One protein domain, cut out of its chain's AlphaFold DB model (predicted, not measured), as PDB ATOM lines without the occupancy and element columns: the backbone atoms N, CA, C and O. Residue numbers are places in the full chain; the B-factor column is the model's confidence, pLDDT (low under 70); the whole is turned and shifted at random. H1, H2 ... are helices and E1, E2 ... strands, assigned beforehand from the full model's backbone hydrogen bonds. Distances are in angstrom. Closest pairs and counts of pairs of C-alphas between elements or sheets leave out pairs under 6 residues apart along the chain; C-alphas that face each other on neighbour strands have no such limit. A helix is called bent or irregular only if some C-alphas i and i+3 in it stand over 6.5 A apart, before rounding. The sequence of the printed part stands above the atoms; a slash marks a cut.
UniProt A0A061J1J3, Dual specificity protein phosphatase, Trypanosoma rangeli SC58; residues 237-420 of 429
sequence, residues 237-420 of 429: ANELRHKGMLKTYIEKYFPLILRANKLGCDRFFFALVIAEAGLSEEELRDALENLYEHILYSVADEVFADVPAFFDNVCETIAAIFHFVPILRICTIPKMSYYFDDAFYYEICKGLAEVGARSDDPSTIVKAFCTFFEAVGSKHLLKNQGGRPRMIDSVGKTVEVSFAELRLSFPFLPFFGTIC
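What this domain is: This is residues 237 to 420 of the 429 residues of the protein "Dual specificity protein phosphatase" of Trypanosoma rangeli SC58 (UniProt A0A061J1J3). Six helices form an up-and-down bundle in two rows of three, H2, H4 and H7 in one and H3, H5 and H8 in the other, with the two rows running opposite ways. H1 packs on H3 at one edge, the small antiparallel sheet E1 - E2 and H6 sit at one end of the helices, and a long stretch, residues 394 to 415, leads from the sheet to H9, which touches no helix. The printed part has 184 residues, with nine named helices and two named strands in the order H1 H2 H3 H4 H5 H6 E1 H7 H8 E2 H9, and is mostly helix. It is compact, with a radius of gyration of the C-alphas of 16.5 A and spans of 50 by 41 by 27 A.

Where its parts are: H1 is residues 237 to 240, with C-alpha 237 at (54.422, 34.458, -38.353). H2, residues 245 to 259, is 22.0 A long and only just irregular, with C-alphas 252 and 255 6.6 A apart. H3, residues 264 to 276, is 19.2 A long. H4, residues 281 to 300, is 28.8 A, and H5, residues 307 to 324, is 26.2 A. H6 is residues 328 to 331 and E1 residues 338 to 340. H7, residues 343 to 358, is 23.6 A, and H8, residues 362 to 379, is 25.4 A. E2 is residues 391 to 393. H9, residues 416 to 419, ends with C-alpha 419 at (35.898, 23.367, -0.508).

How they stand to each other: H1 touches H3, closest at the C-alphas of Ala 237 and Val 273, 4.7 A. H2 and H3 touch only at the corner, at Ile 257 and Arg 267, 6.1 A between C-alphas. H3 and H5 touch and run the same way, with the C-alphas of Ala 271 and Ile 321 closest at 4.6 A. H5 and H8 touch at a steep tilt of 38 degrees, the same way, with the C-alphas of Pro 308 and Thr 371 closest at 5.2 A. H7 and H8 form a helical hairpin, with a shallow tilt of 10 degrees. E1 and E2 are antiparallel, with N 339 and O 392 2.8 A apart, within hydrogen-bond range. In H4, H5 and H8 every O i to N i+4 pair is within hydrogen-bond range; in H2 9 of 11, in H3 7 of 9 and in H7 11 of 12 are, and H1, H6 and H9 are too short for such a pair.

The domain as a whole: The farthest C-alphas, those of His 242 and Cys 420, are 50.6 A apart. The printed part has no cut. The links H8 to E2 and E2 to H9 are long. Mean pLDDT of the printed part is 76.9; it is under 70 at residues 243, 327 to 338, 386, 394 to 396 and 401 to 420.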
ATOM      1  N   ALA A 237      53.301  33.906 -39.108       92.88
ATOM      2  CA  ALA A 237      54.422  34.458 -38.353       92.88
ATOM      3  C   ALA A 237      55.108  35.605 -39.098       92.88
ATOM      4  O   ALA A 237      55.466  36.607 -38.485       92.88
ATOM      5  N   ASN A 238      55.250  35.498 -40.424       90.88
ATOM      6  CA  ASN A 238      55.783  36.586 -41.234       90.88
ATOM      7  C   ASN A 238      54.876  37.830 -41.227       90.88
ATOM      8  O   ASN A 238      55.393  38.943 -41.177       90.88
ATOM      9  N   GLU A 239      53.551  37.655 -41.231       89.06
ATOM     10  CA  GLU A 239      52.585  38.760 -41.110       89.06
ATOM     11  C   GLU A 239      52.697  39.467 -39.747       89.06
ATOM     12  O   GLU A 239      52.545  40.686 -39.668       89.06
ATOM     13  N   LEU A 240      53.009  38.720 -38.680       87.38
ATOM     14  CA  LEU A 240      53.101  39.254 -37.317       87.38
ATOM     15  C   LEU A 240      54.398  40.012 -37.014       87.38
ATOM     16  O   LEU A 240      54.460  40.697 -35.997       87.38
ATOM     17  N   ARG A 241      55.416  39.949 -37.884       82.81
ATOM     18  CA  ARG A 241      56.683  40.689 -37.700       82.81
ATOM     19  C   ARG A 241      56.509  42.209 -37.737       82.81
ATOM     20  O   ARG A 241      57.421  42.950 -37.372       82.81
ATOM     21  N   HIS A 242      55.366  42.694 -38.214       76.12
ATOM     22  CA  HIS A 242      55.023  44.110 -38.195       76.12
ATOM     23  C   HIS A 242      54.446  44.509 -36.827       76.12
ATOM     24  O   HIS A 242      53.573  43.830 -36.286       76.12
ATOM     25  N   LYS A 243      54.912  45.640 -36.274       67.38
ATOM     26  CA  LYS A 243      54.494  46.133 -34.948       67.38
ATOM     27  C   LYS A 243      52.966  46.196 -34.814       67.38
ATOM     28  O   LYS A 243      52.289  46.716 -35.696       67.38
ATOM     29  N   GLY A 244      52.443  45.713 -33.685       71.25
ATOM     30  CA  GLY A 244      51.014  45.762 -33.335       71.25
ATOM     31  C   GLY A 244      50.155  44.611 -33.881       71.25
ATOM     32  O   GLY A 244      49.016  44.443 -33.442       71.25
ATOM     33  N   MET A 245      50.687  43.775 -34.780       81.81
ATOM     34  CA  MET A 245      49.937  42.656 -35.367       81.81
ATOM     35  C   MET A 245      49.765  41.478 -34.399       81.81
ATOM     36  O   MET A 245      48.720  40.829 -34.415       81.81
ATOM     37  N   LEU A 246      50.744  41.227 -33.520       84.06
ATOM     38  CA  LEU A 246      50.688  40.140 -32.535       84.06
ATOM     39  C   LEU A 246      49.468  40.249 -31.616       84.06
ATOM     40  O   LEU A 246      48.744  39.272 -31.436       84.06
ATOM     41  N   LYS A 247      49.226  41.441 -31.061       83.12
ATOM     42  CA  LYS A 247      48.090  41.685 -30.169       83.12
ATOM     43  C   LYS A 247      46.769  41.356 -30.866       83.12
ATOM     44  O   LYS A 247      45.982  40.578 -30.347       83.12
ATOM     45  N   THR A 248      46.596  41.845 -32.096       86.38
ATOM     46  CA  THR A 248      45.402  41.566 -32.913       86.38
ATOM     47  C   THR A 248      45.231  40.069 -33.191       86.38
ATOM     48  O   THR A 248      44.114  39.552 -33.145       86.38
ATOM     49  N   TYR A 249      46.326  39.362 -33.481       90.19
ATOM     50  CA  TYR A 249      46.315  37.916 -33.696       90.19
ATOM     51  C   TYR A 249      45.860  37.157 -32.449       90.19
ATOM     52  O   TYR A 249      44.963  36.321 -32.539       90.19
ATOM     53  N   ILE A 250      46.423  37.484 -31.284       88.88
ATOM     54  CA  ILE A 250      46.042  36.862 -30.014       88.88
ATOM     55  C   ILE A 250      44.572  37.157 -29.708       88.88
ATOM     56  O   ILE A 250      43.796  36.222 -29.541       88.88
ATOM     57  N   GLU A 251      44.159  38.426 -29.727       87.81
ATOM     58  CA  GLU A 251      42.794  38.848 -29.389       87.81
ATOM     59  C   GLU A 251      41.719  38.203 -30.272       87.81
ATOM     60  O   GLU A 251      40.648  37.850 -29.782       87.81
ATOM     61  N   LYS A 252      41.980  38.038 -31.575       90.31
ATOM     62  CA  LYS A 252      40.991  37.470 -32.503       90.31
ATOM     63  C   LYS A 252      41.042  35.950 -32.583       90.31
ATOM     64  O   LYS A 252      39.999  35.312 -32.723       90.31
ATOM     65  N   TYR A 253      42.234  35.361 -32.533       93.06
ATOM     66  CA  TYR A 253      42.410  33.949 -32.861       93.06
ATOM     67  C   TYR A 253      42.438  33.036 -31.637       93.06
ATOM     68  O   TYR A 253      41.823  31.967 -31.659       93.06
ATOM     69  N   PHE A 254      43.077  33.470 -30.547       92.12
ATOM     70  CA  PHE A 254      43.181  32.671 -29.325       92.12
ATOM     71  C   PHE A 254      41.813  32.271 -28.734       92.12
ATOM     72  O   PHE A 254      41.613  31.081 -28.473       92.12
ATOM     73  N   PRO A 255      40.814  33.173 -28.618       90.38
ATOM     74  CA  PRO A 255      39.503  32.802 -28.078       90.38
ATOM     75  C   PRO A 255      38.814  31.687 -28.868       90.38
ATOM     76  O   PRO A 255      38.108  30.842 -28.318       90.38
ATOM     77  N   LEU A 256      39.011  31.673 -30.188       90.62
ATOM     78  CA  LEU A 256      38.356  30.715 -31.068       90.62
ATOM     79  C   LEU A 256      38.952  29.313 -30.936       90.62
ATOM     80  O   LEU A 256      38.197  28.340 -30.874       90.62
ATOM     81  N   ILE A 257      40.281  29.204 -30.844       92.19
ATOM     82  CA  ILE A 257      40.964  27.908 -30.703       92.19
ATOM     83  C   ILE A 257      40.739  27.256 -29.333       92.19
ATOM     84  O   ILE A 257      40.834  26.030 -29.228       92.19
ATOM     85  N   LEU A 258      40.381  28.051 -28.315       90.75
ATOM     86  CA  LEU A 258      39.971  27.552 -27.000       90.75
ATOM     87  C   LEU A 258      38.515  27.076 -26.950       90.75
ATOM     88  O   LEU A 258      38.201  26.137 -26.221       90.75
ATOM     89  N   ARG A 259      37.613  27.696 -27.719       87.31
ATOM     90  CA  ARG A 259      36.179  27.348 -27.714       87.31
ATOM     91  C   ARG A 259      35.824  26.191 -28.643       87.31
ATOM     92  O   ARG A 259      34.781  25.568 -28.465       87.31
ATOM     93  N   ALA A 260      36.643  25.921 -29.657       86.12
ATOM     94  CA  ALA A 260      36.336  24.931 -30.682       86.12
ATOM     95  C   ALA A 260      37.223  23.678 -30.580       86.12
ATOM     96  O   ALA A 260      38.400  23.669 -30.943       86.12
ATOM     97  N   ASN A 261      36.611  22.554 -30.200       84.12
ATOM     98  CA  ASN A 261      37.316  21.279 -30.000       84.12
ATOM     99  C   ASN A 261      37.981  20.743 -31.277       84.12
ATOM    100  O   ASN A 261      39.024  20.099 -31.212       84.12
ATOM    101  N   LYS A 262      37.424  21.057 -32.455       86.12
ATOM    102  CA  LYS A 262      37.936  20.604 -33.763       86.12
ATOM    103  C   LYS A 262      39.270  21.249 -34.174       86.12
ATOM    104  O   LYS A 262      39.807  20.893 -35.218       86.12
ATOM    105  N   LEU A 263      39.795  22.188 -33.386       90.38
ATOM    106  CA  LEU A 263      40.960  23.014 -33.720       90.38
ATOM    107  C   LEU A 263      42.263  22.550 -33.052       90.38
ATOM    108  O   LEU A 263      43.109  23.365 -32.693       90.38
ATOM    109  N   GLY A 264      42.443  21.236 -32.889       89.38
ATOM    110  CA  GLY A 264      43.644  20.671 -32.258       89.38
ATOM    111  C   GLY A 264      44.943  21.018 -32.991       89.38
ATOM    112  O   GLY A 264      45.924  21.397 -32.354       89.38
ATOM    113  N   CYS A 265      44.943  20.962 -34.329       92.94
ATOM    114  CA  CYS A 265      46.095  21.392 -35.129       92.94
ATOM    115  C   CYS A 265      46.411  22.871 -34.883       92.94
ATOM    116  O   CYS A 265      47.564  23.226 -34.667       92.94
ATOM    117  N   ASP A 266      45.389  23.720 -34.843       95.62
ATOM    118  CA  ASP A 266      45.565  25.156 -34.658       95.62
ATOM    119  C   ASP A 266      46.108  25.528 -33.300       95.62
ATOM    120  O   ASP A 266      46.964  26.396 -33.230       95.62
ATOM    121  N   ARG A 267      45.693  24.843 -32.235       93.56
ATOM    122  CA  ARG A 267      46.303  25.030 -30.914       93.56
ATOM    123  C   ARG A 267      47.796  24.726 -30.927       93.56
ATOM    124  O   ARG A 267      48.578  25.465 -30.336       93.56
ATOM    125  N   PHE A 268      48.197  23.674 -31.639       92.38
ATOM    126  CA  PHE A 268      49.603  23.311 -31.765       92.38
ATOM    127  C   PHE A 268      50.397  24.342 -32.581       92.38
ATOM    128  O   PHE A 268      51.441  24.819 -32.137       92.38
ATOM    129  N   PHE A 269      49.894  24.732 -33.753       95.94
ATOM    130  CA  PHE A 269      50.592  25.659 -34.648       95.94
ATOM    131  C   PHE A 269      50.460  27.133 -34.245       95.94
ATOM    132  O   PHE A 269      51.316  27.931 -34.616       95.94
ATOM    133  N   PHE A 270      49.475  27.498 -33.418       94.31
ATOM    134  CA  PHE A 270      49.365  28.821 -32.797       94.31
ATOM    135  C   PHE A 270      50.644  29.189 -32.043       94.31
ATOM    136  O   PHE A 270      51.156  30.298 -32.182       94.31
ATOM    137  N   ALA A 271      51.186  28.234 -31.291       88.94
ATOM    138  CA  ALA A 271      52.440  28.396 -30.572       88.94
ATOM    139  C   ALA A 271      53.648  28.538 -31.510       88.94
ATOM    140  O   ALA A 271      54.528  29.361 -31.255       88.94
ATOM    141  N   LEU A 272      53.679  27.780 -32.614       93.00
ATOM    142  CA  LEU A 272      54.742  27.895 -33.614       93.00
ATOM    143  C   LEU A 272      54.759  29.288 -34.261       93.00
ATOM    144  O   LEU A 272      55.832  29.842 -34.479       93.00
ATOM    145  N   VAL A 273      53.590  29.892 -34.502       93.75
ATOM    146  CA  VAL A 273      53.494  31.271 -35.011       93.75
ATOM    147  C   VAL A 273      54.207  32.256 -34.086       93.75
ATOM    148  O   VAL A 273      55.001  33.067 -34.557       93.75
ATOM    149  N   ILE A 274      53.946  32.175 -32.777       88.50
ATOM    150  CA  ILE A 274      54.570  33.042 -31.764       88.50
ATOM    151  C   ILE A 274      56.091  32.840 -31.760       88.50
ATOM    152  O   ILE A 274      56.842  33.816 -31.750       88.50
ATOM    153  N   ALA A 275      56.545  31.586 -31.827       87.44
ATOM    154  CA  ALA A 275      57.964  31.241 -31.860       87.44
ATOM    155  C   ALA A 275      58.680  31.806 -33.095       87.44
ATOM    156  O   ALA A 275      59.775  32.360 -32.998       87.44
ATOM    157  N   GLU A 276      58.056  31.690 -34.267       90.25
ATOM    158  CA  GLU A 276      58.650  32.123 -35.528       90.25
ATOM    159  C   GLU A 276      58.534  33.634 -35.756       90.25
ATOM    160  O   GLU A 276      59.341  34.190 -36.505       90.25
ATOM    161  N   ALA A 277      57.585  34.320 -35.108       86.81
ATOM    162  CA  ALA A 277      57.358  35.757 -35.272       86.81
ATOM    163  C   ALA A 277      58.568  36.614 -34.846       86.81
ATOM    164  O   ALA A 277      58.718  37.733 -35.333       86.81
ATOM    165  N   GLY A 278      59.498  36.077 -34.045       81.12
ATOM    166  CA  GLY A 278      60.724  36.779 -33.645       81.12
ATOM    167  C   GLY A 278      60.456  37.931 -32.676       81.12
ATOM    168  O   GLY A 278      61.011  39.015 -32.838       81.12
ATOM    169  N   LEU A 279      59.565  37.685 -31.719       80.44
ATOM    170  CA  LEU A 279      59.108  38.644 -30.719       80.44
ATOM    171  C   LEU A 279      60.186  38.924 -29.665       80.44
ATOM    172  O   LEU A 279      60.987  38.051 -29.325       80.44
ATOM    173  N   SER A 280      60.171  40.140 -29.130       81.25
ATOM    174  CA  SER A 280      60.946  40.526 -27.947       81.25
ATOM    175  C   SER A 280      60.391  39.894 -26.663       81.25
ATOM    176  O   SER A 280      59.249  39.443 -26.616       81.25
ATOM    177  N   GLU A 281      61.191  39.879 -25.591       77.69
ATOM    178  CA  GLU A 281      60.756  39.364 -24.282       77.69
ATOM    179  C   GLU A 281      59.555  40.141 -23.710       77.69
ATOM    180  O   GLU A 281      58.668  39.549 -23.100       77.69
ATOM    181  N   GLU A 282      59.495  41.456 -23.944       80.69
ATOM    182  CA  GLU A 282      58.375  42.313 -23.533       80.69
ATOM    183  C   GLU A 282      57.085  41.938 -24.275       80.69
ATOM    184  O   GLU A 282      56.081  41.637 -23.640       80.69
ATOM    185  N   GLU A 283      57.131  41.820 -25.607       81.81
ATOM    186  CA  GLU A 283      55.973  41.403 -26.417       81.81
ATOM    187  C   GLU A 283      55.486  39.991 -26.061       81.81
ATOM    188  O   GLU A 283      54.292  39.699 -26.112       81.81
ATOM    189  N   LEU A 284      56.415  39.105 -25.704       79.94
ATOM    190  CA  LEU A 284      56.120  37.758 -25.230       79.94
ATOM    191  C   LEU A 284      55.428  37.765 -23.857       79.94
ATOM    192  O   LEU A 284      54.508  36.975 -23.642       79.94
ATOM    193  N   ARG A 285      55.831  38.655 -22.943       79.31
ATOM    194  CA  ARG A 285      55.175  38.828 -21.639       79.31
ATOM    195  C   ARG A 285      53.762  39.382 -21.803       79.31
ATOM    196  O   ARG A 285      52.827  38.768 -21.299       79.31
ATOM    197  N   ASP A 286      53.603  40.445 -22.586       81.06
ATOM    198  CA  ASP A 286      52.293  41.028 -22.898       81.06
ATOM    199  C   ASP A 286      51.365  39.989 -23.539       81.06
ATOM    200  O   ASP A 286      50.176  39.907 -23.228       81.06
ATOM    201  N   ALA A 287      51.897  39.157 -24.440       81.81
ATOM    202  CA  ALA A 287      51.146  38.057 -25.029       81.81
ATOM    203  C   ALA A 287      50.621  37.098 -23.953       81.81
ATOM    204  O   ALA A 287      49.432  36.797 -23.956       81.81
ATOM    205  N   LEU A 288      51.465  36.647 -23.019       79.25
ATOM    206  CA  LEU A 288      51.048  35.745 -21.939       79.25
ATOM    207  C   LEU A 288      49.991  36.353 -21.026       79.25
ATOM    208  O   LEU A 288      49.040  35.655 -20.678       79.25
ATOM    209  N   GLU A 289      50.152  37.621 -20.650       81.19
ATOM    210  CA  GLU A 289      49.178  38.332 -19.822       81.19
ATOM    211  C   GLU A 289      47.812  38.360 -20.517       81.19
ATOM    212  O   GLU A 289      46.820  37.938 -19.926       81.19
ATOM    213  N   ASN A 290      47.768  38.686 -21.815       83.81
ATOM    214  CA  ASN A 290      46.528  38.647 -22.600       83.81
ATOM    215  C   ASN A 290      45.909  37.237 -22.677       83.81
ATOM    216  O   ASN A 290      44.688  37.089 -22.596       83.81
ATOM    217  N   LEU A 291      46.725  36.183 -22.841       85.94
ATOM    218  CA  LEU A 291      46.230  34.798 -22.858       85.94
ATOM    219  C   LEU A 291      45.616  34.419 -21.504       85.94
ATOM    220  O   LEU A 291      44.539  33.824 -21.452       85.94
ATOM    221  N   TYR A 292      46.301  34.764 -20.416       82.69
ATOM    222  CA  TYR A 292      45.863  34.499 -19.050       82.69
ATOM    223  C   TYR A 292      44.560  35.231 -18.716       82.69
ATOM    224  O   TYR A 292      43.590  34.592 -18.301       82.69
ATOM    225  N   GLU A 293      44.505  36.543 -18.960       84.50
ATOM    226  CA  GLU A 293      43.309  37.355 -18.730       84.50
ATOM    227  C   GLU A 293      42.113  36.812 -19.514       84.50
ATOM    228  O   GLU A 293      41.011  36.703 -18.976       84.50
ATOM    229  N   HIS A 294      42.333  36.379 -20.760       87.56
ATOM    230  CA  HIS A 294      41.276  35.792 -21.571       87.56
ATOM    231  C   HIS A 294      40.732  34.476 -20.995       87.56
ATOM    232  O   HIS A 294      39.521  34.236 -21.048       87.56
ATOM    233  N   ILE A 295      41.600  33.617 -20.448       86.94
ATOM    234  CA  ILE A 295      41.181  32.362 -19.812       86.94
ATOM    235  C   ILE A 295      40.315  32.663 -18.589       86.94
ATOM    236  O   ILE A 295      39.227  32.101 -18.466       86.94
ATOM    237  N   LEU A 296      40.760  33.572 -17.719       83.19
ATOM    238  CA  LEU A 296      40.008  33.939 -16.519       83.19
ATOM    239  C   LEU A 296      38.668  34.588 -16.847       83.19
ATOM    240  O   LEU A 296      37.653  34.201 -16.271       83.19
ATOM    241  N   TYR A 297      38.660  35.524 -17.796       86.00
ATOM    242  CA  TYR A 297      37.438  36.160 -18.278       86.00
ATOM    243  C   TYR A 297      36.456  35.125 -18.831       86.00
ATOM    244  O   TYR A 297      35.279  35.139 -18.491       86.00
ATOM    245  N   SER A 298      36.949  34.177 -19.636       86.75
ATOM    246  CA  SER A 298      36.102  33.119 -20.188       86.75
ATOM    247  C   SER A 298      35.468  32.276 -19.088       86.75
ATOM    248  O   SER A 298      34.305  31.918 -19.221       86.75
ATOM    249  N   VAL A 299      36.194  31.982 -18.003       80.88
ATOM    250  CA  VAL A 299      35.644  31.224 -16.872       80.88
ATOM    251  C   VAL A 299      34.607  32.031 -16.091       80.88
ATOM    252  O   VAL A 299      33.536  31.507 -15.806       80.88
ATOM    253  N   ALA A 300      34.917  33.287 -15.765       80.12
ATOM    254  CA  ALA A 300      34.052  34.151 -14.962       80.12
ATOM    255  C   ALA A 300      32.718  34.479 -15.653       80.12
ATOM    256  O   ALA A 300      31.678  34.454 -15.003       80.12
ATOM    257  N   ASP A 301      32.751  34.731 -16.962       83.38
ATOM    258  CA  ASP A 301      31.574  35.119 -17.751       83.38
ATOM    259  C   ASP A 301      30.931  33.922 -18.485       83.38
ATOM    260  O   ASP A 301      30.097  34.103 -19.371       83.38
ATOM    261  N   GLU A 302      31.340  32.689 -18.161       79.06
ATOM    262  CA  GLU A 302      30.865  31.448 -18.795       79.06
ATOM    263  C   GLU A 302      30.977  31.442 -20.336       79.06
ATOM    264  O   GLU A 302      30.172  30.852 -21.061       79.06
ATOM    265  N   VAL A 303      32.012  32.091 -20.879       81.44
ATOM    266  CA  VAL A 303      32.201  32.279 -22.326       81.44
ATOM    267  C   VAL A 303      32.979  31.119 -22.961       81.44
ATOM    268  O   VAL A 303      33.998  31.303 -23.639       81.44
ATOM    269  N   PHE A 304      32.482  29.901 -22.765       74.31
ATOM    270  CA  PHE A 304      33.018  28.652 -23.316       74.31
ATOM    271  C   PHE A 304      31.885  27.663 -23.639       74.31
ATOM    272  O   PHE A 304      30.748  27.849 -23.225       74.31
ATOM    273  N   ALA A 305      32.173  26.621 -24.430       72.88
ATOM    274  CA  ALA A 305      31.155  25.630 -24.801       72.88
ATOM    275  C   ALA A 305      30.793  24.720 -23.617       72.88
ATOM    276  O   ALA A 305      29.628  24.585 -23.254       72.88
ATOM    277  N   ASP A 306      31.811  24.112 -23.012       84.81
ATOM    278  CA  ASP A 306      31.713  23.337 -21.786       84.81
ATOM    279  C   ASP A 306      33.041  23.402 -21.024       84.81
ATOM    280  O   ASP A 306      34.112  23.571 -21.616       84.81
ATOM    281  N   VAL A 307      32.951  23.289 -19.698       82.25
ATOM    282  CA  VAL A 307      34.092  23.424 -18.785       82.25
ATOM    283  C   VAL A 307      35.207  22.397 -19.088       82.25
ATOM    284  O   VAL A 307      36.345  22.829 -19.279       82.25
ATOM    285  N   PRO A 308      34.938  21.072 -19.196       87.06
ATOM    286  CA  PRO A 308      35.983  20.095 -19.508       87.06
ATOM    287  C   PRO A 308      36.740  20.386 -20.804       87.06
ATOM    288  O   PRO A 308      37.969  20.467 -20.795       87.06
ATOM    289  N   ALA A 309      36.025  20.578 -21.915       88.19
ATOM    290  CA  ALA A 309      36.664  20.749 -23.210       88.19
ATOM    291  C   ALA A 309      37.453  22.061 -23.302       88.19
ATOM    292  O   ALA A 309      38.515  22.101 -23.925       88.19
ATOM    293  N   PHE A 310      36.973  23.123 -22.648       90.19
ATOM    294  CA  PHE A 310      37.703  24.382 -22.556       90.19
ATOM    295  C   PHE A 310      39.071  24.195 -21.893       90.19
ATOM    296  O   PHE A 310      40.081  24.607 -22.466       90.19
ATOM    297  N   PHE A 311      39.137  23.528 -20.737       88.31
ATOM    298  CA  PHE A 311      40.410  23.308 -20.048       88.31
ATOM    299  C   PHE A 311      41.336  22.340 -20.784       88.31
ATOM    300  O   PHE A 311      42.547  22.564 -20.806       88.31
ATOM    301  N   ASP A 312      40.786  21.338 -21.469       89.88
ATOM    302  CA  ASP A 312      41.553  20.494 -22.387       89.88
ATOM    303  C   ASP A 312      42.212  21.328 -23.496       89.88
ATOM    304  O   ASP A 312      43.419  21.222 -23.729       89.88
ATOM    305  N   ASN A 313      41.448  22.220 -24.136       92.12
ATOM    306  CA  ASN A 313      41.951  23.111 -25.182       92.12
ATOM    307  C   ASN A 313      42.998  24.103 -24.633       92.12
ATOM    308  O   ASN A 313      43.999  24.383 -25.300       92.12
ATOM    309  N   VAL A 314      42.807  24.613 -23.413       89.94
ATOM    310  CA  VAL A 314      43.767  25.485 -22.722       89.94
ATOM    311  C   VAL A 314      45.084  24.743 -22.481       89.94
ATOM    312  O   VAL A 314      46.136  25.207 -22.922       89.94
ATOM    313  N   CYS A 315      45.041  23.562 -21.860       87.94
ATOM    314  CA  CYS A 315      46.233  22.764 -21.572       87.94
ATOM    315  C   CYS A 315      46.957  22.303 -22.844       87.94
ATOM    316  O   CYS A 315      48.187  22.303 -22.874       87.94
ATOM    317  N   GLU A 316      46.229  21.956 -23.909       90.06
ATOM    318  CA  GLU A 316      46.823  21.645 -25.215       90.06
ATOM    319  C   GLU A 316      47.580  22.842 -25.800       90.06
ATOM    320  O   GLU A 316      48.720  22.690 -26.242       90.06
ATOM    321  N   THR A 317      46.976  24.034 -25.759       90.25
ATOM    322  CA  THR A 317      47.611  25.260 -26.262       90.25
ATOM    323  C   THR A 317      48.851  25.620 -25.446       90.25
ATOM    324  O   THR A 317      49.910  25.865 -26.016       90.25
ATOM    325  N   ILE A 318      48.766  25.589 -24.113       85.38
ATOM    326  CA  ILE A 318      49.896  25.899 -23.219       85.38
ATOM    327  C   ILE A 318      51.039  24.901 -23.413       85.38
ATOM    328  O   ILE A 318      52.202  25.294 -23.500       85.38
ATOM    329  N   ALA A 319      50.726  23.607 -23.527       84.31
ATOM    330  CA  ALA A 319      51.732  22.589 -23.794       84.31
ATOM    331  C   ALA A 319      52.457  22.842 -25.127       84.31
ATOM    332  O   ALA A 319      53.676  22.677 -25.196       84.31
ATOM    333  N   ALA A 320      51.738  23.283 -26.166       88.75
ATOM    334  CA  ALA A 320      52.346  23.674 -27.435       88.75
ATOM    335  C   ALA A 320      53.215  24.937 -27.302       88.75
ATOM    336  O   ALA A 320      54.335  24.964 -27.813       88.75
ATOM    337  N   ILE A 321      52.750  25.951 -26.565       85.56
ATOM    338  CA  ILE A 321      53.514  27.177 -26.279       85.56
ATOM    339  C   ILE A 321      54.845  26.831 -25.612       85.56
ATOM    340  O   ILE A 321      55.901  27.267 -26.063       85.56
ATOM    341  N   PHE A 322      54.822  25.979 -24.591       79.50
ATOM    342  CA  PHE A 322      56.031  25.541 -23.901       79.50
ATOM    343  C   PHE A 322      56.961  24.668 -24.741       79.50
ATOM    344  O   PHE A 322      58.158  24.619 -24.460       79.50
ATOM    345  N   HIS A 323      56.430  23.976 -25.747       83.31
ATOM    346  CA  HIS A 323      57.237  23.209 -26.684       83.31
ATOM    347  C   HIS A 323      58.045  24.124 -27.614       83.31
ATOM    348  O   HIS A 323      59.244  23.909 -27.779       83.31
ATOM    349  N   PHE A 324      57.409  25.147 -28.192       84.50
ATOM    350  CA  PHE A 324      58.041  26.012 -29.194       84.50
ATOM    351  C   PHE A 324      58.730  27.250 -28.617       84.50
ATOM    352  O   PHE A 324      59.669  27.761 -29.223       84.50
ATOM    353  N   VAL A 325      58.300  27.726 -27.446       79.06
ATOM    354  CA  VAL A 325      58.824  28.944 -26.819       79.06
ATOM    355  C   VAL A 325      59.144  28.694 -25.335       79.06
ATOM    356  O   VAL A 325      58.461  29.209 -24.448       79.06
ATOM    357  N   PRO A 326      60.203  27.921 -25.012       70.50
ATOM    358  CA  PRO A 326      60.557  27.614 -23.624       70.50
ATOM    359  C   PRO A 326      60.836  28.860 -22.773       70.50
ATOM    360  O   PRO A 326      60.579  28.838 -21.572       70.50
ATOM    361  N   ILE A 327      61.303  29.955 -23.389       63.28
ATOM    362  CA  ILE A 327      61.582  31.232 -22.710       63.28
ATOM    363  C   ILE A 327      60.333  31.872 -22.084       63.28
ATOM    364  O   ILE A 327      60.442  32.576 -21.081       63.28
ATOM    365  N   LEU A 328      59.131  31.560 -22.586       64.00
ATOM    366  CA  LEU A 328      57.882  32.018 -21.969       64.00
ATOM    367  C   LEU A 328      57.695  31.483 -20.544       64.00
ATOM    368  O   LEU A 328      57.035  32.134 -19.741       64.00
ATOM    369  N   ARG A 329      58.334  30.359 -20.188       61.78
ATOM    370  CA  ARG A 329      58.332  29.824 -18.813       61.78
ATOM    371  C   ARG A 329      59.047  30.736 -17.814       61.78
ATOM    372  O   ARG A 329      58.755  30.683 -16.627       61.78
ATOM    373  N   ILE A 330      59.985  31.549 -18.293       57.12
ATOM    374  CA  ILE A 330      60.798  32.458 -17.472       57.12
ATOM    375  C   ILE A 330      60.071  33.793 -17.284       57.12
ATOM    376  O   ILE A 330      60.196  34.436 -16.247       57.12
ATOM    377  N   CYS A 331      59.268  34.197 -18.271       57.66
ATOM    378  CA  CYS A 331      58.601  35.498 -18.288       57.66
ATOM    379  C   CYS A 331      57.516  35.649 -17.210       57.66
ATOM    380  O   CYS A 331      57.223  36.778 -16.823       57.66
ATOM    381  N   THR A 332      56.939  34.547 -16.714       56.44
ATOM    382  CA  THR A 332      55.850  34.562 -15.721       56.44
ATOM    383  C   THR A 332      56.317  34.816 -14.289       56.44
ATOM    384  O   THR A 332      55.508  35.198 -13.451       56.44
ATOM    385  N   ILE A 333      57.598  34.596 -13.969       56.62
ATOM    386  CA  ILE A 333      58.118  34.741 -12.602       56.62
ATOM    387  C   ILE A 333      59.469  35.466 -12.660       56.62
ATOM    388  O   ILE A 333      60.487  34.858 -12.977       56.62
ATOM    389  N   PRO A 334      59.534  36.763 -12.326       55.41
ATOM    390  CA  PRO A 334      60.808  37.463 -12.258       55.41
ATOM    391  C   PRO A 334      61.667  36.923 -11.100       55.41
ATOM    392  O   PRO A 334      61.182  36.822  -9.974       55.41
ATOM    393  N   LYS A 335      62.975  36.734 -11.342       55.78
ATOM    394  CA  LYS A 335      64.053  36.606 -10.325       55.78
ATOM    395  C   LYS A 335      64.362  35.216  -9.734       55.78
ATOM    396  O   LYS A 335      64.961  35.170  -8.659       55.78
ATOM    397  N   MET A 336      64.072  34.100 -10.404       57.56
ATOM    398  CA  MET A 336      64.623  32.793  -9.993       57.56
ATOM    399  C   MET A 336      65.648  32.239 -10.993       57.56
ATOM    400  O   MET A 336      65.599  32.503 -12.192       57.56
ATOM    401  N   SER A 337      66.620  31.479 -10.488       61.12
ATOM    402  CA  SER A 337      67.588  30.743 -11.312       61.12
ATOM    403  C   SER A 337      66.977  29.498 -11.969       61.12
ATOM    404  O   SER A 337      67.502  29.031 -12.978       61.12
ATOM    405  N   TYR A 338      65.861  28.997 -11.425       68.12
ATOM    406  CA  TYR A 338      65.140  27.812 -11.888       68.12
ATOM    407  C   TYR A 338      63.625  27.978 -11.691       68.12
ATOM    408  O   TYR A 338      63.195  28.693 -10.786       68.12
ATOM    409  N   TYR A 339      62.830  27.293 -12.513       70.69
ATOM    410  CA  TYR A 339      61.364  27.340 -12.534       70.69
ATOM    411  C   TYR A 339      60.775  25.945 -12.749       70.69
ATOM    412  O   TYR A 339      61.454  25.059 -13.265       70.69
ATOM    413  N   PHE A 340      59.502  25.755 -12.405       75.75
ATOM    414  CA  PHE A 340      58.771  24.526 -12.720       75.75
ATOM    415  C   PHE A 340      57.921  24.689 -13.991       75.75
ATOM    416  O   PHE A 340      57.374  25.764 -14.242       75.75
ATOM    417  N   ASP A 341      57.785  23.629 -14.800       72.69
ATOM    418  CA  ASP A 341      56.960  23.655 -16.026       72.69
ATOM    419  C   ASP A 341      55.442  23.739 -15.791       72.69
ATOM    420  O   ASP A 341      54.687  23.864 -16.757       72.69
ATOM    421  N   ASP A 342      54.995  23.737 -14.537       74.75
ATOM    422  CA  ASP A 342      53.605  23.916 -14.117       74.75
ATOM    423  C   ASP A 342      53.290  25.322 -13.568       74.75
ATOM    424  O   ASP A 342      52.134  25.606 -13.255       74.75
ATOM    425  N   ALA A 343      54.271  26.232 -13.511       73.38
ATOM    426  CA  ALA A 343      54.115  27.570 -12.928       73.38
ATOM    427  C   ALA A 343      52.956  28.390 -13.531       73.38
ATOM    428  O   ALA A 343      52.263  29.113 -12.822       73.38
ATOM    429  N   PHE A 344      52.685  28.252 -14.830       75.56
ATOM    430  CA  PHE A 344      51.550  28.930 -15.469       75.56
ATOM    431  C   PHE A 344      50.193  28.416 -14.960       75.56
ATOM    432  O   PHE A 344      49.236  29.177 -14.823       75.56
ATOM    433  N   TYR A 345      50.100  27.122 -14.639       78.56
ATOM    434  CA  TYR A 345      48.874  26.536 -14.103       78.56
ATOM    435  C   TYR A 345      48.590  27.006 -12.675       78.56
ATOM    436  O   TYR A 345      47.424  27.090 -12.287       78.56
ATOM    437  N   TYR A 346      49.633  27.347 -11.912       76.06
ATOM    438  CA  TYR A 346      49.481  27.972 -10.603       76.06
ATOM    439  C   TYR A 346      48.744  29.313 -10.699       76.06
ATOM    440  O   TYR A 346      47.773  29.514  -9.970       76.06
ATOM    441  N   GLU A 347      49.141  30.186 -11.630       75.81
ATOM    442  CA  GLU A 347      48.472  31.480 -11.822       75.81
ATOM    443  C   GLU A 347      47.012  31.300 -12.251       75.81
ATOM    444  O   GLU A 347      46.126  31.932 -11.678       75.81
ATOM    445  N   ILE A 348      46.719  30.362 -13.167       79.31
ATOM    446  CA  ILE A 348      45.324  30.031 -13.518       79.31
ATOM    447  C   ILE A 348      44.540  29.606 -12.276       79.31
ATOM    448  O   ILE A 348      43.435  30.089 -12.056       79.31
ATOM    449  N   CYS A 349      45.095  28.727 -11.440       79.81
ATOM    450  CA  CYS A 349      44.403  28.265 -10.240       79.81
ATOM    451  C   CYS A 349      44.152  29.380  -9.227       79.81
ATOM    452  O   CYS A 349      43.093  29.408  -8.602       79.81
ATOM    453  N   LYS A 350      45.111  30.296  -9.061       78.00
ATOM    454  CA  LYS A 350      44.940  31.481  -8.223       78.00
ATOM    455  C   LYS A 350      43.795  32.346  -8.753       78.00
ATOM    456  O   LYS A 350      42.898  32.684  -7.984       78.00
ATOM    457  N   GLY A 351      43.768  32.611 -10.057       78.06
ATOM    458  CA  GLY A 351      42.677  33.343 -10.696       78.06
ATOM    459  C   GLY A 351      41.323  32.641 -10.559       78.06
ATOM    460  O   GLY A 351      40.343  33.272 -10.179       78.06
ATOM    461  N   LEU A 352      41.259  31.321 -10.760       79.38
ATOM    462  CA  LEU A 352      40.042  30.528 -10.537       79.38
ATOM    463  C   LEU A 352      39.550  30.611  -9.089       79.38
ATOM    464  O   LEU A 352      38.345  30.692  -8.857       79.38
ATOM    465  N   ALA A 353      40.461  30.615  -8.112       80.44
ATOM    466  CA  ALA A 353      40.104  30.763  -6.704       80.44
ATOM    467  C   ALA A 353      39.535  32.160  -6.416       80.44
ATOM    468  O   ALA A 353      38.556  32.282  -5.681       80.44
ATOM    469  N   GLU A 354      40.113  33.204  -7.013       80.31
ATOM    470  CA  GLU A 354      39.618  34.579  -6.900       80.31
ATOM    471  C   GLU A 354      38.239  34.755  -7.551       80.31
ATOM    472  O   GLU A 354      37.373  35.403  -6.961       80.31
ATOM    473  N   VAL A 355      38.010  34.148  -8.722       76.25
ATOM    474  CA  VAL A 355      36.692  34.109  -9.380       76.25
ATOM    475  C   VAL A 355      35.693  33.343  -8.513       76.25
ATOM    476  O   VAL A 355      34.607  33.845  -8.242       76.25
ATOM    477  N   GLY A 356      36.072  32.174  -7.990       75.50
ATOM    478  CA  GLY A 356      35.236  31.378  -7.087       75.50
ATOM    479  C   GLY A 356      34.853  32.090  -5.799       75.50
ATOM    480  O   GLY A 356      33.718  31.965  -5.357       75.50
ATOM    481  N   ALA A 357      35.759  32.883  -5.227       75.75
ATOM    482  CA  ALA A 357      35.469  33.682  -4.041       75.75
ATOM    483  C   ALA A 357      34.422  34.784  -4.287       75.75
ATOM    484  O   ALA A 357      33.845  35.295  -3.328       75.75
ATOM    485  N   ARG A 358      34.201  35.172  -5.551       76.88
ATOM    486  CA  ARG A 358      33.244  36.209  -5.964       76.88
ATOM    487  C   ARG A 358      32.001  35.645  -6.660       76.88
ATOM    488  O   ARG A 358      31.079  36.411  -6.905       76.88
ATOM    489  N   SER A 359      32.000  34.359  -7.011       71.75
ATOM    490  CA  SER A 359      30.924  33.721  -7.770       71.75
ATOM    491  C   SER A 359      29.742  33.368  -6.872       71.75
ATOM    492  O   SER A 359      29.917  32.752  -5.819       71.75
ATOM    493  N   ASP A 360      28.536  33.682  -7.342       74.94
ATOM    494  CA  ASP A 360      27.281  33.237  -6.726       74.94
ATOM    495  C   ASP A 360      26.967  31.756  -7.034       74.94
ATOM    496  O   ASP A 360      26.122  31.153  -6.371       74.94
ATOM    497  N   ASP A 361      27.673  31.145  -7.997       72.81
ATOM    498  CA  ASP A 361      27.635  29.708  -8.293       72.81
ATOM    499  C   ASP A 361      29.018  29.054  -8.086       72.81
ATOM    500  O   ASP A 361      29.867  29.032  -8.990       72.81
ATOM    501  N   PRO A 362      29.276  28.472  -6.902       73.88
ATOM    502  CA  PRO A 362      30.519  27.755  -6.632       73.88
ATOM    503  C   PRO A 362      30.659  26.460  -7.444       73.88
ATOM    504  O   PRO A 362      31.769  25.944  -7.583       73.88
ATOM    505  N   SER A 363      29.557  25.900  -7.959       79.12
ATOM    506  CA  SER A 363      29.560  24.569  -8.573       79.12
ATOM    507  C   SER A 363      30.325  24.545  -9.898       79.12
ATOM    508  O   SER A 363      31.133  23.640 -10.131       79.12
ATOM    509  N   THR A 364      30.160  25.587 -10.714       76.88
ATOM    510  CA  THR A 364      30.890  25.776 -11.972       76.88
ATOM    511  C   THR A 364      32.392  25.921 -11.735       76.88
ATOM    512  O   THR A 364      33.195  25.318 -12.451       76.88
ATOM    513  N   ILE A 365      32.788  26.614 -10.666       80.69
ATOM    514  CA  ILE A 365      34.199  26.808 -10.311       80.69
ATOM    515  C   ILE A 365      34.828  25.531  -9.752       80.69
ATOM    516  O   ILE A 365      35.950  25.185 -10.120       80.69
ATOM    517  N   VAL A 366      34.108  24.770  -8.925       81.00
ATOM    518  CA  VAL A 366      34.576  23.448  -8.477       81.00
ATOM    519  C   VAL A 366      34.775  22.521  -9.675       81.00
ATOM    520  O   VAL A 366      35.816  21.870  -9.785       81.00
ATOM    521  N   LYS A 367      33.820  22.504 -10.615       82.12
ATOM    522  CA  LYS A 367      33.948  21.735 -11.855       82.12
ATOM    523  C   LYS A 367      35.168  22.185 -12.660       82.12
ATOM    524  O   LYS A 367      35.916  21.322 -13.106       82.12
ATOM    525  N   ALA A 368      35.394  23.496 -12.775       82.12
ATOM    526  CA  ALA A 368      36.555  24.074 -13.445       82.12
ATOM    527  C   ALA A 368      37.875  23.592 -12.837       82.12
ATOM    528  O   ALA A 368      38.736  23.112 -13.570       82.12
ATOM    529  N   PHE A 369      38.009  23.625 -11.508       84.88
ATOM    530  CA  PHE A 369      39.184  23.085 -10.821       84.88
ATOM    531  C   PHE A 369      39.400  21.601 -11.124       84.88
ATOM    532  O   PHE A 369      40.499  21.214 -11.518       84.88
ATOM    533  N   CYS A 370      38.363  20.770 -10.977       83.88
ATOM    534  CA  CYS A 370      38.473  19.331 -11.217       83.88
ATOM    535  C   CYS A 370      38.928  19.026 -12.649       83.88
ATOM    536  O   CYS A 370      39.902  18.298 -12.843       83.88
ATOM    537  N   THR A 371      38.266  19.622 -13.642       86.12
ATOM    538  CA  THR A 371      38.600  19.405 -15.054       86.12
ATOM    539  C   THR A 371      39.964  19.970 -15.413       86.12
ATOM    540  O   THR A 371      40.686  19.376 -16.205       86.12
ATOM    541  N   PHE A 372      40.346  21.102 -14.817       85.62
ATOM    542  CA  PHE A 372      41.645  21.702 -15.069       85.62
ATOM    543  C   PHE A 372      42.778  20.828 -14.533       85.62
ATOM    544  O   PHE A 372      43.737  20.578 -15.255       85.62
ATOM    545  N   PHE A 373      42.660  20.286 -13.316       85.81
ATOM    546  CA  PHE A 373      43.668  19.360 -12.790       85.81
ATOM    547  C   PHE A 373      43.766  18.072 -13.602       85.81
ATOM    548  O   PHE A 373      44.874  17.588 -13.844       85.81
ATOM    549  N   GLU A 374      42.633  17.536 -14.053       83.25
ATOM    550  CA  GLU A 374      42.609  16.372 -14.936       83.25
ATOM    551  C   GLU A 374      43.311  16.662 -16.274       83.25
ATOM    552  O   GLU A 374      44.152  15.873 -16.722       83.25
ATOM    553  N   ALA A 375      43.048  17.823 -16.880       85.69
ATOM    554  CA  ALA A 375      43.694  18.265 -18.115       85.69
ATOM    555  C   ALA A 375      45.205  18.500 -17.922       85.69
ATOM    556  O   ALA A 375      46.017  18.018 -18.715       85.69
ATOM    557  N   VAL A 376      45.621  19.162 -16.837       83.56
ATOM    558  CA  VAL A 376      47.042  19.363 -16.495       83.56
ATOM    559  C   VAL A 376      47.752  18.020 -16.326       83.56
ATOM    560  O   VAL A 376      48.815  17.795 -16.915       83.56
ATOM    561  N   GLY A 377      47.149  17.105 -15.563       79.31
ATOM    562  CA  GLY A 377      47.668  15.760 -15.354       79.31
ATOM    563  C   GLY A 377      47.835  15.006 -16.670       79.31
ATOM    564  O   GLY A 377      48.937  14.567 -17.001       79.31
ATOM    565  N   SER A 378      46.760  14.901 -17.450       81.19
ATOM    566  CA  SER A 378      46.718  14.077 -18.660       81.19
ATOM    567  C   SER A 378      47.509  14.652 -19.841       81.19
ATOM    568  O   SER A 378      48.162  13.900 -20.569       81.19
ATOM    569  N   LYS A 379      47.491  15.973 -20.048       81.06
ATOM    570  CA  LYS A 379      48.084  16.620 -21.233       81.06
ATOM    571  C   LYS A 379      49.531  17.057 -21.027       81.06
ATOM    572  O   LYS A 379      50.263  17.144 -22.023       81.06
ATOM    573  N   HIS A 380      49.936  17.315 -19.781       77.62
ATOM    574  CA  HIS A 380      51.269  17.813 -19.438       77.62
ATOM    575  C   HIS A 380      52.033  16.835 -18.537       77.62
ATOM    576  O   HIS A 380      53.047  16.290 -18.971       77.62
ATOM    577  N   LEU A 381      51.571  16.577 -17.310       78.44
ATOM    578  CA  LEU A 381      52.388  15.864 -16.316       78.44
ATOM    579  C   LEU A 381      52.656  14.406 -16.688       78.44
ATOM    580  O   LEU A 381      53.776  13.943 -16.506       78.44
ATOM    581  N   LEU A 382      51.683  13.691 -17.263       77.94
ATOM    582  CA  LEU A 382      51.886  12.312 -17.728       77.94
ATOM    583  C   LEU A 382      52.946  12.192 -18.834       77.94
ATOM    584  O   LEU A 382      53.490  11.109 -19.039       77.94
ATOM    585  N   LYS A 383      53.261  13.286 -19.540       78.44
ATOM    586  CA  LYS A 383      54.355  13.321 -20.524       78.44
ATOM    587  C   LYS A 383      55.718  13.575 -19.877       78.44
ATOM    588  O   LYS A 383      56.743  13.379 -20.530       78.44
ATOM    589  N   ASN A 384      55.745  14.005 -18.618       74.19
ATOM    590  CA  ASN A 384      56.967  14.184 -17.851       74.19
ATOM    591  C   ASN A 384      57.389  12.869 -17.189       74.19
ATOM    592  O   ASN A 384      56.576  12.003 -16.854       74.19
ATOM    593  N   GLN A 385      58.692  12.729 -16.952       70.62
ATOM    594  CA  GLN A 385      59.234  11.558 -16.275       70.62
ATOM    595  C   GLN A 385      58.635  11.428 -14.867       70.62
ATOM    596  O   GLN A 385      58.705  12.350 -14.056       70.62
ATOM    597  N   GLY A 386      58.027  10.275 -14.582       69.31
ATOM    598  CA  GLY A 386      57.418   9.996 -13.280       69.31
ATOM    599  C   GLY A 386      56.114  10.749 -12.996       69.31
ATOM    600  O   GLY A 386      55.657  10.705 -11.855       69.31
ATOM    601  N   GLY A 387      55.513  11.420 -13.990       70.62
ATOM    602  CA  GLY A 387      54.223  12.097 -13.824       70.62
ATOM    603  C   GLY A 387      54.292  13.384 -12.998       70.62
ATOM    604  O   GLY A 387      53.313  13.738 -12.346       70.62
ATOM    605  N   ARG A 388      55.458  14.042 -12.941       72.31
ATOM    606  CA  ARG A 388      55.729  15.173 -12.038       72.31
ATOM    607  C   ARG A 388      56.200  16.418 -12.793       72.31
ATOM    608  O   ARG A 388      56.744  16.288 -13.894       72.31
ATOM    609  N   PRO A 389      56.035  17.614 -12.207       75.31
ATOM    610  CA  PRO A 389      56.653  18.830 -12.721       75.31
ATOM    611  C   PRO A 389      58.171  18.685 -12.816       75.31
ATOM    612  O   PRO A 389      58.800  18.019 -11.989       75.31
ATOM    613  N   ARG A 390      58.760  19.313 -13.829       76.00
ATOM    614  CA  ARG A 390      60.209  19.365 -14.029       76.00
ATOM    615  C   ARG A 390      60.737  20.727 -13.632       76.00
ATOM    616  O   ARG A 390      60.143  21.742 -13.982       76.00
ATOM    617  N   MET A 391      61.891  20.731 -12.971       77.50
ATOM    618  CA  MET A 391      62.664  21.948 -12.769       77.50
ATOM    619  C   MET A 391      63.466  22.261 -14.029       77.50
ATOM    620  O   MET A 391      64.066  21.376 -14.648       77.50
ATOM    621  N   ILE A 392      63.444  23.523 -14.424       75.62
ATOM    622  CA  ILE A 392      64.004  24.030 -15.666       75.62
ATOM    623  C   ILE A 392      64.792  25.298 -15.354       75.62
ATOM    624  O   ILE A 392      64.359  26.111 -14.543       75.62
ATOM    625  N   ASP A 393      65.954  25.468 -15.975       73.44
ATOM    626  CA  ASP A 393      66.768  26.676 -15.823       73.44
ATOM    627  C   ASP A 393      66.268  27.864 -16.670       73.44
ATOM    628  O   ASP A 393      65.312  27.777 -17.446       73.44
ATOM    629  N   SER A 394      66.956  28.998 -16.544       67.75
ATOM    630  CA  SER A 394      66.701  30.224 -17.308       67.75
ATOM    631  C   SER A 394      66.975  30.122 -18.818       67.75
ATOM    632  O   SER A 394      66.873  31.123 -19.522       67.75
ATOM    633  N   VAL A 395      67.318  28.948 -19.348       66.06
ATOM    634  CA  VAL A 395      67.448  28.712 -20.794       66.06
ATOM    635  C   VAL A 395      66.538  27.584 -21.287       66.06
ATOM    636  O   VAL A 395      66.614  27.188 -22.448       66.06
ATOM    637  N   GLY A 396      65.628  27.091 -20.440       68.19
ATOM    638  CA  GLY A 396      64.636  26.092 -20.830       68.19
ATOM    639  C   GLY A 396      65.119  24.642 -20.738       68.19
ATOM    640  O   GLY A 396      64.405  23.741 -21.187       68.19
ATOM    641  N   LYS A 397      66.297  24.381 -20.156       75.56
ATOM    642  CA  LYS A 397      66.848  23.031 -20.004       75.56
ATOM    643  C   LYS A 397      66.388  22.400 -18.691       75.56
ATOM    644  O   LYS A 397      66.457  23.018 -17.633       75.56
ATOM    645  N   THR A 398      65.953  21.142 -18.758       77.12
ATOM    646  CA  THR A 398      65.624  20.347 -17.567       77.12
ATOM    647  C   THR A 398      66.859  20.168 -16.687       77.12
ATOM    648  O   THR A 398      67.915  19.758 -17.177       77.12
ATOM    649  N   VAL A 399      66.704  20.420 -15.392       78.75
ATOM    650  CA  VAL A 399      67.750  20.275 -14.374       78.75
ATOM    651  C   VAL A 399      67.304  19.238 -13.347       78.75
ATOM    652  O   VAL A 399      66.109  19.107 -13.072       78.75
ATOM    653  N   GLU A 400      68.248  18.471 -12.796       71.50
ATOM    654  CA  GLU A 400      67.935  17.534 -11.716       71.50
ATOM    655  C   GLU A 400      67.435  18.280 -10.482       71.50
ATOM    656  O   GLU A 400      68.007  19.282 -10.056       71.50
ATOM    657  N   VAL A 401      66.349  17.769  -9.911       63.78
ATOM    658  CA  VAL A 401      65.731  18.344  -8.723       63.78
ATOM    659  C   VAL A 401      66.403  17.755  -7.489       63.78
ATOM    660  O   VAL A 401      66.327  16.546  -7.260       63.78
ATOM    661  N   SER A 402      67.032  18.592  -6.666       57.41
ATOM    662  CA  SER A 402      67.468  18.166  -5.335       57.41
ATOM    663  C   SER A 402      66.235  17.859  -4.479       57.41
ATOM    664  O   SER A 402      65.375  18.718  -4.284       57.41
ATOM    665  N   PHE A 403      66.138  16.641  -3.932       50.38
ATOM    666  CA  PHE A 403      65.021  16.229  -3.067       50.38
ATOM    667  C   PHE A 403      64.817  17.147  -1.850       50.38
ATOM    668  O   PHE A 403      63.702  17.239  -1.343       50.38
ATOM    669  N   ALA A 404      65.861  17.853  -1.404       51.25
ATOM    670  CA  ALA A 404      65.791  18.805  -0.296       51.25
ATOM    671  C   ALA A 404      65.098  20.135  -0.666       51.25
ATOM    672  O   ALA A 404      64.666  20.871   0.219       51.25
ATOM    673  N   GLU A 405      64.981  20.442  -1.961       49.12
ATOM    674  CA  GLU A 405      64.377  21.676  -2.483       49.12
ATOM    675  C   GLU A 405      62.929  21.474  -2.950       49.12
ATOM    676  O   GLU A 405      62.204  22.446  -3.164       49.12
ATOM    677  N   LEU A 406      62.473  20.216  -3.035       49.56
ATOM    678  CA  LEU A 406      61.083  19.846  -3.302       49.56
ATOM    679  C   LEU A 406      60.191  20.169  -2.098       49.56
ATOM    680  O   LEU A 406      59.719  19.292  -1.376       49.56
ATOM    681  N   ARG A 407      59.888  21.453  -1.909       49.31
ATOM    682  CA  ARG A 407      58.614  21.843  -1.300       49.31
ATOM    683  C   ARG A 407      57.559  21.548  -2.358       49.31
ATOM    684  O   ARG A 407      57.705  22.043  -3.468       49.31
ATOM    685  N   LEU A 408      56.578  20.696  -2.050       44.16
ATOM    686  CA  LEU A 408      55.441  20.352  -2.921       44.16
ATOM    687  C   LEU A 408      55.127  21.479  -3.923       44.16
ATOM    688  O   LEU A 408      54.591  22.512  -3.531       44.16
ATOM    689  N   SER A 409      55.444  21.281  -5.207       45.44
ATOM    690  CA  SER A 409      55.144  22.262  -6.262       45.44
ATOM    691  C   SER A 409      53.648  22.310  -6.607       45.44
ATOM    692  O   SER A 409      53.227  23.087  -7.451       45.44
ATOM    693  N   PHE A 410      52.828  21.516  -5.911       53.69
ATOM    694  CA  PHE A 410      51.372  21.538  -5.978       53.69
ATOM    695  C   PHE A 410      50.802  22.269  -4.750       53.69
ATOM    696  O   PHE A 410      50.623  21.648  -3.699       53.69
ATOM    697  N   PRO A 411      50.460  23.564  -4.845       45.59
ATOM    698  CA  PRO A 411      49.917  24.335  -3.728       45.59
ATOM    699  C   PRO A 411      48.461  23.984  -3.368       45.59
ATOM    700  O   PRO A 411      47.801  24.793  -2.728       45.59
ATOM    701  N   PHE A 412      47.933  22.800  -3.724       50.91
ATOM    702  CA  PHE A 412      46.511  22.450  -3.533       50.91
ATOM    703  C   PHE A 412      46.130  21.808  -2.207       50.91
ATOM    704  O   PHE A 412      44.942  21.756  -1.900       50.91
ATOM    705  N   LEU A 413      47.083  21.415  -1.359       46.84
ATOM    706  CA  LEU A 413      46.744  20.982   0.005       46.84
ATOM    707  C   LEU A 413      45.952  22.051   0.800       46.84
ATOM    708  O   LEU A 413      44.969  21.688   1.440       46.84
ATOM    709  N   PRO A 414      46.282  23.356   0.714       45.94
ATOM    710  CA  PRO A 414      45.460  24.426   1.287       45.94
ATOM    711  C   PRO A 414      44.058  24.598   0.672       45.94
ATOM    712  O   PRO A 414      43.129  24.955   1.393       45.94
ATOM    713  N   PHE A 415      43.871  24.348  -0.630       45.50
ATOM    714  CA  PHE A 415      42.601  24.617  -1.330       45.50
ATOM    715  C   PHE A 415      41.528  23.539  -1.103       45.50
ATOM    716  O   PHE A 415      40.338  23.815  -1.247       45.50
ATOM    717  N   PHE A 416      41.907  22.345  -0.636       44.91
ATOM    718  CA  PHE A 416      40.939  21.388  -0.080       44.91
ATOM    719  C   PHE A 416      40.295  21.891   1.225       44.91
ATOM    720  O   PHE A 416      39.216  21.426   1.590       44.91
ATOM    721  N   GLY A 417      40.913  22.853   1.921       38.31
ATOM    722  CA  GLY A 417      40.430  23.356   3.210       38.31
ATOM    723  C   GLY A 417      39.177  24.237   3.130       38.31
ATOM    724  O   GLY A 417      38.401  24.263   4.082       38.31
ATOM    725  N   THR A 418      38.954  24.940   2.016       38.75
ATOM    726  CA  THR A 418      37.781  25.814   1.821       38.75
ATOM    727  C   THR A 418      36.629  25.128   1.089       38.75
ATOM    728  O   THR A 418      35.481  25.507   1.297       38.75
ATOM    729  N   ILE A 419      36.908  24.101   0.279       40.66
ATOM    730  CA  ILE A 419      35.898  23.367  -0.508       40.66
ATOM    731  C   ILE A 419      35.272  22.218   0.309       40.66
ATOM    732  O   ILE A 419      34.107  21.872   0.113       40.66
ATOM    733  N   CYS A 420      35.994  21.667   1.288       34.84
ATOM    734  CA  CYS A 420      35.485  20.640   2.196       34.84
ATOM    735  C   CYS A 420      35.074  21.273   3.529       34.84
ATOM    736  O   CYS A 420      35.878  21.360   4.459       34.84
TER     737      CYS A 420